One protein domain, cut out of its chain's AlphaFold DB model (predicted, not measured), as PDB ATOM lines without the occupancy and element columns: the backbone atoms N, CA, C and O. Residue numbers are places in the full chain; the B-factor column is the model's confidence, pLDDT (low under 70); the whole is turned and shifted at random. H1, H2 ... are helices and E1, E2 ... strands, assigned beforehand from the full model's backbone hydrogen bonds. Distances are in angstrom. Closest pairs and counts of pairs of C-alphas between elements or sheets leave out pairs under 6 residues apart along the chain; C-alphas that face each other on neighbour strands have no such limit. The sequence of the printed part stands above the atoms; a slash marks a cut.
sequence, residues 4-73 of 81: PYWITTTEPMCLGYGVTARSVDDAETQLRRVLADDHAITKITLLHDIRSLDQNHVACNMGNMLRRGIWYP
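This is residues 4 to 73 of the 81 residues of an uncharacterized protein of Methylosinus sp. R-45379 (UniProt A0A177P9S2). A small, strongly twisted sheet of four strands, with one short helix, H1, packed on it, makes the core of this domain. A long loop without named elements, residues 47 to 68, swings from one edge of the sheet, E3, round to the other edge, E4, on the side away from H1. The printed part has 70 residues, with one named helix and four named strands in the order E1, E2, H1, E3, E4; the sheet's order is E3, E1, E2, E4, all antiparallel. The class is mixed, helices and strands, with under half of the residues in named elements. The whole is compact and rounded, with a radius of gyration of the C-alphas of 11.1 A and spans of 29 by 27 by 17 A.

The inner strands E1, residues 4 to 9, and E2, residues 17 to 21, form an antiparallel hairpin, their directions at 140 degrees; N 5 and O 19 are 2.7 A apart, within hydrogen-bond range. The edge strand E3, residues 41 to 46, is antiparallel to E1 at 161 degrees, with N 6 and O 45 within hydrogen-bond range at 2.8 A. The other edge strand, E4, residues 69 to 72, is antiparallel to E2 at 151 degrees, with N 20 and O 69 within range at 2.8 A. From edge to edge the strands' lines turn by 82 degrees. H1, residues 24 to 32, is on the sheet; its closest C-alphas to E2 are those of Ala 27 and Ala 21, 5.0 A apart, and to E4 those of Gln 30 and Gly 69, 6.1 A apart. E2, H1 and E3 form a split strand-helix-strand unit, two strands running the same way with E1 between them in the sheet, and its crossover is right-handed. In H1 every O i to N i+4 pair is within hydrogen-bond range. E3 and E4 are apart.

E1 begins at C-alpha 4, (21.503, -30.762, 89.497), and is 16.4 A long. E2 is 12.2 A long, and so is H1, which begins at C-alpha 24, (26.892, -38.711, 89.299). E3 is 14.2 A long. E4, 9.3 A long, ends at C-alpha 72, (28.093, -22.870, 92.166).

The C-alphas of Asp 37 and Arg 51 are the two farthest apart, at 30.1 A. The printed part has no cut. The link from E3 to E4, 22 residues, is long; that from E2 to H1 is tight, and those from E1 to E2 and from H1 to E3 are short. The mean pLDDT of the printed part is 82.6, and residues 12 to 14 are under 70.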
ATOM      1  N   PRO A   4      20.628 -31.506  88.609       90.50
ATOM      2  CA  PRO A   4      21.503 -30.762  89.497       90.50
ATOM      3  C   PRO A   4      21.960 -31.654  90.654       90.50
ATOM      4  O   PRO A   4      21.183 -32.407  91.237       90.50
ATOM      5  N   TYR A   5      23.230 -31.552  91.000       91.38
ATOM      6  CA  TYR A   5      23.892 -32.261  92.081       91.38
ATOM      7  C   TYR A   5      24.564 -31.246  93.002       91.38
ATOM      8  O   TYR A   5      25.110 -30.242  92.547       91.38
ATOM      9  N   TRP A   6      24.521 -31.526  94.300       90.81
ATOM     10  CA  TRP A   6      25.304 -30.838  95.313       90.81
ATOM     11  C   TRP A   6      26.451 -31.733  95.745       90.81
ATOM     12  O   TRP A   6      26.218 -32.859  96.198       90.81
ATOM     13  N   ILE A   7      27.673 -31.242  95.603       90.06
ATOM     14  CA  ILE A   7      28.881 -31.980  95.945       90.06
ATOM     15  C   ILE A   7      29.567 -31.276  97.107       90.06
ATOM     16  O   ILE A   7      29.906 -30.103  97.004       90.06
ATOM     17  N   THR A   8      29.783 -31.978  98.212       88.31
ATOM     18  CA  THR A   8      30.615 -31.477  99.310       88.31
ATOM     19  C   THR A   8      31.988 -32.119  99.232       88.31
ATOM     20  O   THR A   8      32.115 -33.299  98.895       88.31
ATOM     21  N   THR A   9      33.016 -31.345  99.547       85.62
ATOM     22  CA  THR A   9      34.406 -31.799  99.607       85.62
ATOM     23  C   THR A   9      34.906 -31.711 101.048       85.62
ATOM     24  O   THR A   9      34.167 -31.313 101.950       85.62
ATOM     25  N   THR A  10      36.143 -32.130 101.293       81.75
ATOM     26  CA  THR A  10      36.834 -31.933 102.577       81.75
ATOM     27  C   THR A  10      37.288 -30.488 102.807       81.75
ATOM     28  O   THR A  10      37.875 -30.202 103.847       81.75
ATOM     29  N   GLU A  11      37.042 -29.575 101.862       73.44
ATOM     30  CA  GLU A  11      37.519 -28.200 101.948       73.44
ATOM     31  C   GLU A  11      36.735 -27.398 103.002       73.44
ATOM     32  O   GLU A  11      35.520 -27.240 102.874       73.44
ATOM     33  N   PRO A  12      37.396 -26.838 104.031       58.78
ATOM     34  CA  PRO A  12      36.712 -26.122 105.107       58.78
ATOM     35  C   PRO A  12      36.173 -24.741 104.689       58.78
ATOM     36  O   PRO A  12      35.375 -24.163 105.422       58.78
ATOM     37  N   MET A  13      36.605 -24.198 103.542       60.47
ATOM     38  CA  MET A  13      36.204 -22.870 103.053       60.47
ATOM     39  C   MET A  13      35.015 -22.879 102.080       60.47
ATOM     40  O   MET A  13      34.453 -21.817 101.816       60.47
ATOM     41  N   CYS A  14      34.590 -24.044 101.585       67.62
ATOM     42  CA  CYS A  14      33.500 -24.158 100.616       67.62
ATOM     43  C   CYS A  14      32.259 -24.805 101.250       67.62
ATOM     44  O   CYS A  14      32.326 -25.894 101.812       67.62
ATOM     45  N   LEU A  15      31.088 -24.176 101.094       75.94
ATOM     46  CA  LEU A  15      29.792 -24.775 101.473       75.94
ATOM     47  C   LEU A  15      29.451 -26.018 100.623       75.94
ATOM     48  O   LEU A  15      28.605 -26.834 100.997       75.94
ATOM     49  N   GLY A  16      30.101 -26.143  99.466       85.81
ATOM     50  CA  GLY A  16      29.924 -27.198  98.482       85.81
ATOM     51  C   GLY A  16      29.976 -26.638  97.063       85.81
ATOM     52  O   GLY A  16      30.206 -25.448  96.855       85.81
ATOM     53  N   TYR A  17      29.733 -27.511  96.096       87.25
ATOM     54  CA  TYR A  17      29.714 -27.208  94.674       87.25
ATOM     55  C   TYR A  17      28.381 -27.635  94.075       87.25
ATOM     56  O   TYR A  17      27.931 -28.772  94.246       87.25
ATOM     57  N   GLY A  18      27.758 -26.716  93.348       89.75
ATOM     58  CA  GLY A  18      26.568 -26.976  92.559       89.75
ATOM     59  C   GLY A  18      26.966 -27.369  91.148       89.75
ATOM     60  O   GLY A  18      27.577 -26.575  90.434       89.75
ATOM     61  N   VAL A  19      26.619 -28.586  90.734       90.38
ATOM     62  CA  VAL A  19      26.974 -29.119  89.415       90.38
ATOM     63  C   VAL A  19      25.744 -29.683  88.733       90.38
ATOM     64  O   VAL A  19      25.060 -30.536  89.284       90.38
ATOM     65  N   THR A  20      25.458 -29.255  87.511       90.88
ATOM     66  CA  THR A  20      24.413 -29.863  86.688       90.88
ATOM     67  C   THR A  20      25.044 -30.825  85.696       90.88
ATOM     68  O   THR A  20      25.879 -30.448  84.876       90.88
ATOM     69  N   ALA A  21      24.631 -32.087  85.759       91.06
ATOM     70  CA  ALA A  21      25.241 -33.179  85.013       91.06
ATOM     71  C   ALA A  21      24.200 -34.216  84.584       91.06
ATOM     72  O   ALA A  21      23.043 -34.186  85.009       91.06
ATOM     73  N   ARG A  22      24.584 -35.144  83.706       90.81
ATOM     74  CA  ARG A  22      23.676 -36.231  83.277       90.81
ATOM     75  C   ARG A  22      23.610 -37.379  84.288       90.81
ATOM     76  O   ARG A  22      22.586 -38.058  84.362       90.81
ATOM     77  N   SER A  23      24.687 -37.554  85.047       91.19
ATOM     78  CA  SER A  23      24.916 -38.640  86.000       91.19
ATOM     79  C   SER A  23      25.843 -38.167  87.121       91.19
ATOM     80  O   SER A  23      26.493 -37.134  86.986       91.19
ATOM     81  N   VAL A  24      25.948 -38.958  88.192       90.50
ATOM     82  CA  VAL A  24      26.892 -38.711  89.299       90.50
ATOM     83  C   VAL A  24      28.343 -38.692  88.803       90.50
ATOM     84  O   VAL A  24      29.076 -37.769  89.125       90.50
ATOM     85  N   ASP A  25      28.720 -39.647  87.950       90.31
ATOM     86  CA  ASP A  25      30.051 -39.737  87.326       90.31
ATOM     87  C   ASP A  25      30.398 -38.501  86.471       90.31
ATOM     88  O   ASP A  25      31.485 -37.934  86.559       90.31
ATOM     89  N   ASP A  26      29.419 -38.006  85.707       89.75
ATOM     90  CA  ASP A  26      29.562 -36.777  84.926       89.75
ATOM     91  C   ASP A  26      29.721 -35.558  85.849       89.75
ATOM     92  O   ASP A  26      30.532 -34.680  85.566       89.75
ATOM     93  N   ALA A  27      28.998 -35.518  86.976       89.69
ATOM     94  CA  ALA A  27      29.106 -34.444  87.964       89.69
ATOM     95  C   ALA A  27      30.491 -34.418  88.624       89.69
ATOM     96  O   ALA A  27      31.106 -33.356  88.724       89.69
ATOM     97  N   GLU A  28      31.002 -35.587  89.012       88.88
ATOM     98  CA  GLU A  28      32.356 -35.736  89.541       88.88
ATOM     99  C   GLU A  28      33.401 -35.317  88.505       88.88
ATOM    100  O   GLU A  28      34.285 -34.522  88.816       88.88
ATOM    101  N   THR A  29      33.256 -35.759  87.254       88.88
ATOM    102  CA  THR A  29      34.158 -35.379  86.159       88.88
ATOM    103  C   THR A  29      34.182 -33.866  85.936       88.88
ATOM    104  O   THR A  29      35.249 -33.298  85.712       88.88
ATOM    105  N   GLN A  30      33.026 -33.192  85.985       86.31
ATOM    106  CA  GLN A  30      32.975 -31.730  85.878       86.31
ATOM    107  C   GLN A  30      33.705 -31.063  87.046       86.31
ATOM    108  O   GLN A  30      34.490 -30.148  86.817       86.31
ATOM    109  N   LEU A  31      33.490 -31.542  88.273       85.81
ATOM    110  CA  LEU A  31      34.139 -30.980  89.452       85.81
ATOM    111  C   LEU A  31      35.658 -31.206  89.439       85.81
ATOM    112  O   LEU A  31      36.421 -30.274  89.670       85.81
ATOM    113  N   ARG A  32      36.120 -32.408  89.084       85.25
ATOM    114  CA  ARG A  32      37.549 -32.762  88.986       85.25
ATOM    115  C   ARG A  32      38.329 -31.944  87.955       85.25
ATOM    116  O   ARG A  32      39.547 -31.883  88.034       85.25
ATOM    117  N   ARG A  33      37.656 -31.307  86.990       83.75
ATOM    118  CA  ARG A  33      38.312 -30.396  86.034       83.75
ATOM    119  C   ARG A  33      38.758 -29.085  86.666       83.75
ATOM    120  O   ARG A  33      39.660 -28.451  86.131       83.75
ATOM    121  N   VAL A  34      38.102 -28.666  87.744       79.06
ATOM    122  CA  VAL A  34      38.391 -27.387  88.404       79.06
ATOM    123  C   VAL A  34      38.998 -27.552  89.789       79.06
ATOM    124  O   VAL A  34      39.695 -26.663  90.268       79.06
ATOM    125  N   LEU A  35      38.715 -28.676  90.440       79.81
ATOM    126  CA  LEU A  35      39.152 -28.964  91.790       79.81
ATOM    127  C   LEU A  35      40.546 -29.598  91.756       79.81
ATOM    128  O   LEU A  35      40.775 -30.553  91.014       79.81
ATOM    129  N   ALA A  36      41.472 -29.088  92.568       72.69
ATOM    130  CA  ALA A  36      42.789 -29.703  92.721       72.69
ATOM    131  C   ALA A  36      42.669 -31.111  93.334       72.69
ATOM    132  O   ALA A  36      41.784 -31.349  94.156       72.69
ATOM    133  N   ASP A  37      43.587 -32.012  92.973       70.88
ATOM    134  CA  ASP A  37      43.512 -33.449  93.293       70.88
ATOM    135  C   ASP A  37      43.473 -33.767  94.804       70.88
ATOM    136  O   ASP A  37      42.980 -34.815  95.209       70.88
ATOM    137  N   ASP A  38      43.924 -32.825  95.638       73.12
ATOM    138  CA  ASP A  38      43.965 -32.923  97.105       73.12
ATOM    139  C   ASP A  38      42.579 -32.777  97.779       73.12
ATOM    140  O   ASP A  38      42.387 -33.080  98.956       73.12
ATOM    141  N   HIS A  39      41.561 -32.332  97.039       78.00
ATOM    142  CA  HIS A  39      40.216 -32.165  97.586       78.00
ATOM    143  C   HIS A  39      39.380 -33.428  97.380       78.00
ATOM    144  O   HIS A  39      38.810 -33.674  96.312       78.00
ATOM    145  N   ALA A  40      39.256 -34.224  98.439       82.00
ATOM    146  CA  ALA A  40      38.407 -35.403  98.423       82.00
ATOM    147  C   ALA A  40      36.921 -35.009  98.410       82.00
ATOM    148  O   ALA A  40      36.447 -34.236  99.246       82.00
ATOM    149  N   ILE A  41      36.167 -35.582  97.472       86.62
ATOM    150  CA  ILE A  41      34.707 -35.488  97.453       86.62
ATOM    151  C   ILE A  41      34.163 -36.344  98.598       86.62
ATOM    152  O   ILE A  41      34.400 -37.548  98.655       86.62
ATOM    153  N   THR A  42      33.432 -35.721  99.518       86.50
ATOM    154  CA  THR A  42      32.881 -36.387 100.705       86.50
ATOM    155  C   THR A  42      31.454 -36.863 100.485       86.50
ATOM    156  O   THR A  42      31.053 -37.889 101.032       86.50
ATOM    157  N   LYS A  43      30.667 -36.132  99.687       87.75
ATOM    158  CA  LYS A  43      29.265 -36.466  99.429       87.75
ATOM    159  C   LYS A  43      28.801 -35.887  98.104       87.75
ATOM    160  O   LYS A  43      29.070 -34.730  97.807       87.75
ATOM    161  N   ILE A  44      28.015 -36.663  97.363       90.69
ATOM    162  CA  ILE A  44      27.284 -36.198  96.184       90.69
ATOM    163  C   ILE A  44      25.801 -36.448  96.431       90.69
ATOM    164  O   ILE A  44      25.386 -37.574  96.702       90.69
ATOM    165  N   THR A  45      24.995 -35.394  96.364       90.62
ATOM    166  CA  THR A  45      23.549 -35.458  96.597       90.62
ATOM    167  C   THR A  45      22.818 -34.953  95.366       90.62
ATOM    168  O   THR A  45      23.113 -33.871  94.870       90.62
ATOM    169  N   LEU A  46      21.852 -35.721  94.867       90.56
ATOM    170  CA  LEU A  46      20.953 -35.245  93.821       90.56
ATOM    171  C   LEU A  46      20.050 -34.152  94.403       90.56
ATOM    172  O   LEU A  46      19.311 -34.400  95.355       90.56
ATOM    173  N   LEU A  47      20.098 -32.955  93.827       87.38
ATOM    174  CA  LEU A  47      19.208 -31.868  94.205       87.38
ATOM    175  C   LEU A  47      17.891 -32.014  93.452       87.38
ATOM    176  O   LEU A  47      17.852 -32.079  92.228       87.38
ATOM    177  N   HIS A  48      16.798 -32.073  94.202       81.38
ATOM    178  CA  HIS A  48      15.454 -32.027  93.631       81.38
ATOM    179  C   HIS A  48      14.931 -30.592  93.613       81.38
ATOM    180  O   HIS A  48      14.176 -30.219  92.721       81.38
ATOM    181  N   ASP A  49      15.362 -29.791  94.587       79.75
ATOM    182  CA  ASP A  49      14.936 -28.417  94.754       79.75
ATOM    183  C   ASP A  49      16.086 -27.574  95.308       79.75
ATOM    184  O   ASP A  49      16.736 -27.948  96.285       79.75
ATOM    185  N   ILE A  50      16.345 -26.431  94.678       75.00
ATOM    186  CA  ILE A  50      17.413 -25.534  95.115       75.00
ATOM    187  C   ILE A  50      17.069 -24.773  96.392       75.00
ATOM    188  O   ILE A  50      17.971 -24.341  97.101       75.00
ATOM    189  N   ARG A  51      15.780 -24.663  96.736       76.06
ATOM    190  CA  ARG A  51      15.316 -24.056  97.993       76.06
ATOM    191  C   ARG A  51      15.766 -24.850  99.216       76.06
ATOM    192  O   ARG A  51      15.731 -24.328 100.321       76.06
ATOM    193  N   SER A  52      16.190 -26.102  99.022       77.31
ATOM    194  CA  SER A  52      16.809 -26.923 100.064       77.31
ATOM    195  C   SER A  52      18.244 -26.501 100.403       77.31
ATOM    196  O   SER A  52      18.787 -26.982 101.393       77.31
ATOM    197  N   LEU A  53      18.864 -25.634  99.598       78.56
ATOM    198  CA  LEU A  53      20.181 -25.053  99.864       78.56
ATOM    199  C   LEU A  53      20.056 -23.684 100.531       78.56
ATOM    200  O   LEU A  53      18.978 -23.093 100.578       78.56
ATOM    201  N   ASP A  54      21.181 -23.151 101.006       75.81
ATOM    202  CA  ASP A  54      21.217 -21.832 101.629       75.81
ATOM    203  C   ASP A  54      20.832 -20.727 100.631       75.81
ATOM    204  O   ASP A  54      21.558 -20.419  99.685       75.81
ATOM    205  N   GLN A  55      19.662 -20.121 100.832       76.12
ATOM    206  CA  GLN A  55      19.128 -19.114  99.913       76.12
ATOM    207  C   GLN A  55      19.838 -17.758 100.016       76.12
ATOM    208  O   GLN A  55      19.679 -16.932  99.123       76.12
ATOM    209  N   ASN A  56      20.630 -17.512 101.062       73.62
ATOM    210  CA  ASN A  56      21.334 -16.240 101.226       73.62
ATOM    211  C   ASN A  56      22.683 -16.249 100.497       73.62
ATOM    212  O   ASN A  56      23.053 -15.259  99.868       73.62
ATOM    213  N   HIS A  57      23.398 -17.375 100.534       72.12
ATOM    214  CA  HIS A  57      24.730 -17.522  99.951       72.12
ATOM    215  C   HIS A  57      24.726 -18.287  98.627       72.12
ATOM    216  O   HIS A  57      25.457 -17.896  97.715       72.12
ATOM    217  N   VAL A  58      23.928 -19.353  98.491       75.38
ATOM    218  CA  VAL A  58      23.932 -20.199  97.286       75.38
ATOM    219  C   VAL A  58      23.096 -19.583  96.179       75.38
ATOM    220  O   VAL A  58      23.587 -19.471  95.061       75.38
ATOM    221  N   ALA A  59      21.880 -19.113  96.472       75.12
ATOM    222  CA  ALA A  59      21.028 -18.513  95.442       75.12
ATOM    223  C   ALA A  59      21.621 -17.211  94.873       75.12
ATOM    224  O   ALA A  59      21.535 -16.978  93.670       75.12
ATOM    225  N   CYS A  60      22.272 -16.396  95.712       74.19
ATOM    226  CA  CYS A  60      22.931 -15.158  95.279       74.19
ATOM    227  C   CYS A  60      24.213 -15.397  94.469       74.19
ATOM    228  O   CYS A  60      24.559 -14.568  93.636       74.19
ATOM    229  N   ASN A  61      24.917 -16.510  94.708       77.31
ATOM    230  CA  ASN A  61      26.170 -16.842  94.020       77.31
ATOM    231  C   ASN A  61      26.027 -18.065  93.107       77.31
ATOM    232  O   ASN A  61      26.990 -18.809  92.908       77.31
ATOM    233  N   MET A  62      24.824 -18.296  92.584       78.62
ATOM    234  CA  MET A  62      24.544 -19.356  91.627       78.62
ATOM    235  C   MET A  62      24.521 -18.793  90.199       78.62
ATOM    236  O   MET A  62      23.841 -17.811  89.907       78.62
ATOM    237  N   GLY A  63      25.212 -19.488  89.300       81.38
ATOM    238  CA  GLY A  63      25.122 -19.360  87.851       81.38
ATOM    239  C   GLY A  63      23.969 -20.168  87.242       81.38
ATOM    240  O   GLY A  63      22.978 -20.515  87.885       81.38
ATOM    241  N   ASN A  64      24.060 -20.491  85.955       81.31
ATOM    242  CA  ASN A  64      22.939 -21.126  85.258       81.31
ATOM    243  C   ASN A  64      22.841 -22.640  85.531       81.31
ATOM    244  O   ASN A  64      23.436 -23.450  84.818       81.31
ATOM    245  N   MET A  65      22.001 -23.032  86.492       81.38
ATOM    246  CA  MET A  65      21.755 -24.441  86.836       81.38
ATOM    247  C   MET A  65      21.094 -25.277  85.724       81.38
ATOM    248  O   MET A  65      21.069 -26.503  85.825       81.38
ATOM    249  N   LEU A  66      20.546 -24.656  84.671       81.81
ATOM    250  CA  LEU A  66      19.939 -25.369  83.537       81.81
ATOM    251  C   LEU A  66      20.976 -25.825  82.502       81.81
ATOM    252  O   LEU A  66      20.663 -26.649  81.640       81.81
ATOM    253  N   ARG A  67      22.208 -25.308  82.572       84.06
ATOM    254  CA  ARG A  67      23.312 -25.728  81.703       84.06
ATOM    255  C   ARG A  67      24.132 -26.814  82.385       84.06
ATOM    256  O   ARG A  67      24.257 -26.840  83.602       84.06
ATOM    257  N   ARG A  68      24.695 -27.727  81.590       87.62
ATOM    258  CA  ARG A  68      25.662 -28.709  82.094       87.62
ATOM    259  C   ARG A  68      26.934 -27.983  82.524       87.62
ATOM    260  O   ARG A  68      27.439 -27.172  81.756       87.62
ATOM    261  N   GLY A  69      27.452 -28.323  83.697       86.94
ATOM    262  CA  GLY A  69      28.648 -27.714  84.268       86.94
ATOM    263  C   GLY A  69      28.441 -27.280  85.713       86.94
ATOM    264  O   GLY A  69      27.426 -27.599  86.339       86.94
ATOM    265  N   ILE A  70      29.431 -26.573  86.243       87.94
ATOM    266  CA  ILE A  70      29.418 -26.049  87.607       87.94
ATOM    267  C   ILE A  70      28.672 -24.718  87.592       87.94
ATOM    268  O   ILE A  70      29.032 -23.809  86.849       87.94
ATOM    269  N   TRP A  71      27.614 -24.627  88.390       87.50
ATOM    270  CA  TRP A  71      26.819 -23.416  88.572       87.50
ATOM    271  C   TRP A  71      27.025 -22.797  89.956       87.50
ATOM    272  O   TRP A  71      26.571 -21.684  90.182       87.50
ATOM    273  N   TYR A  72      27.696 -23.470  90.891       85.94
ATOM    274  CA  TYR A  72      28.093 -22.870  92.166       85.94
ATOM    275  C   TYR A  72      29.414 -23.469  92.667       85.94
ATOM    276  O   TYR A  72      29.575 -24.690  92.579       85.94
ATOM    277  N   PRO A  73      30.310 -22.660  93.259       81.25
ATOM    278  CA  PRO A  73      30.243 -21.196  93.335       81.25
ATOM    279  C   PRO A  73      30.552 -20.524  91.981       81.25
ATOM    280  O   PRO A  73      31.188 -21.125  91.110       81.25
TER     281      PRO A  73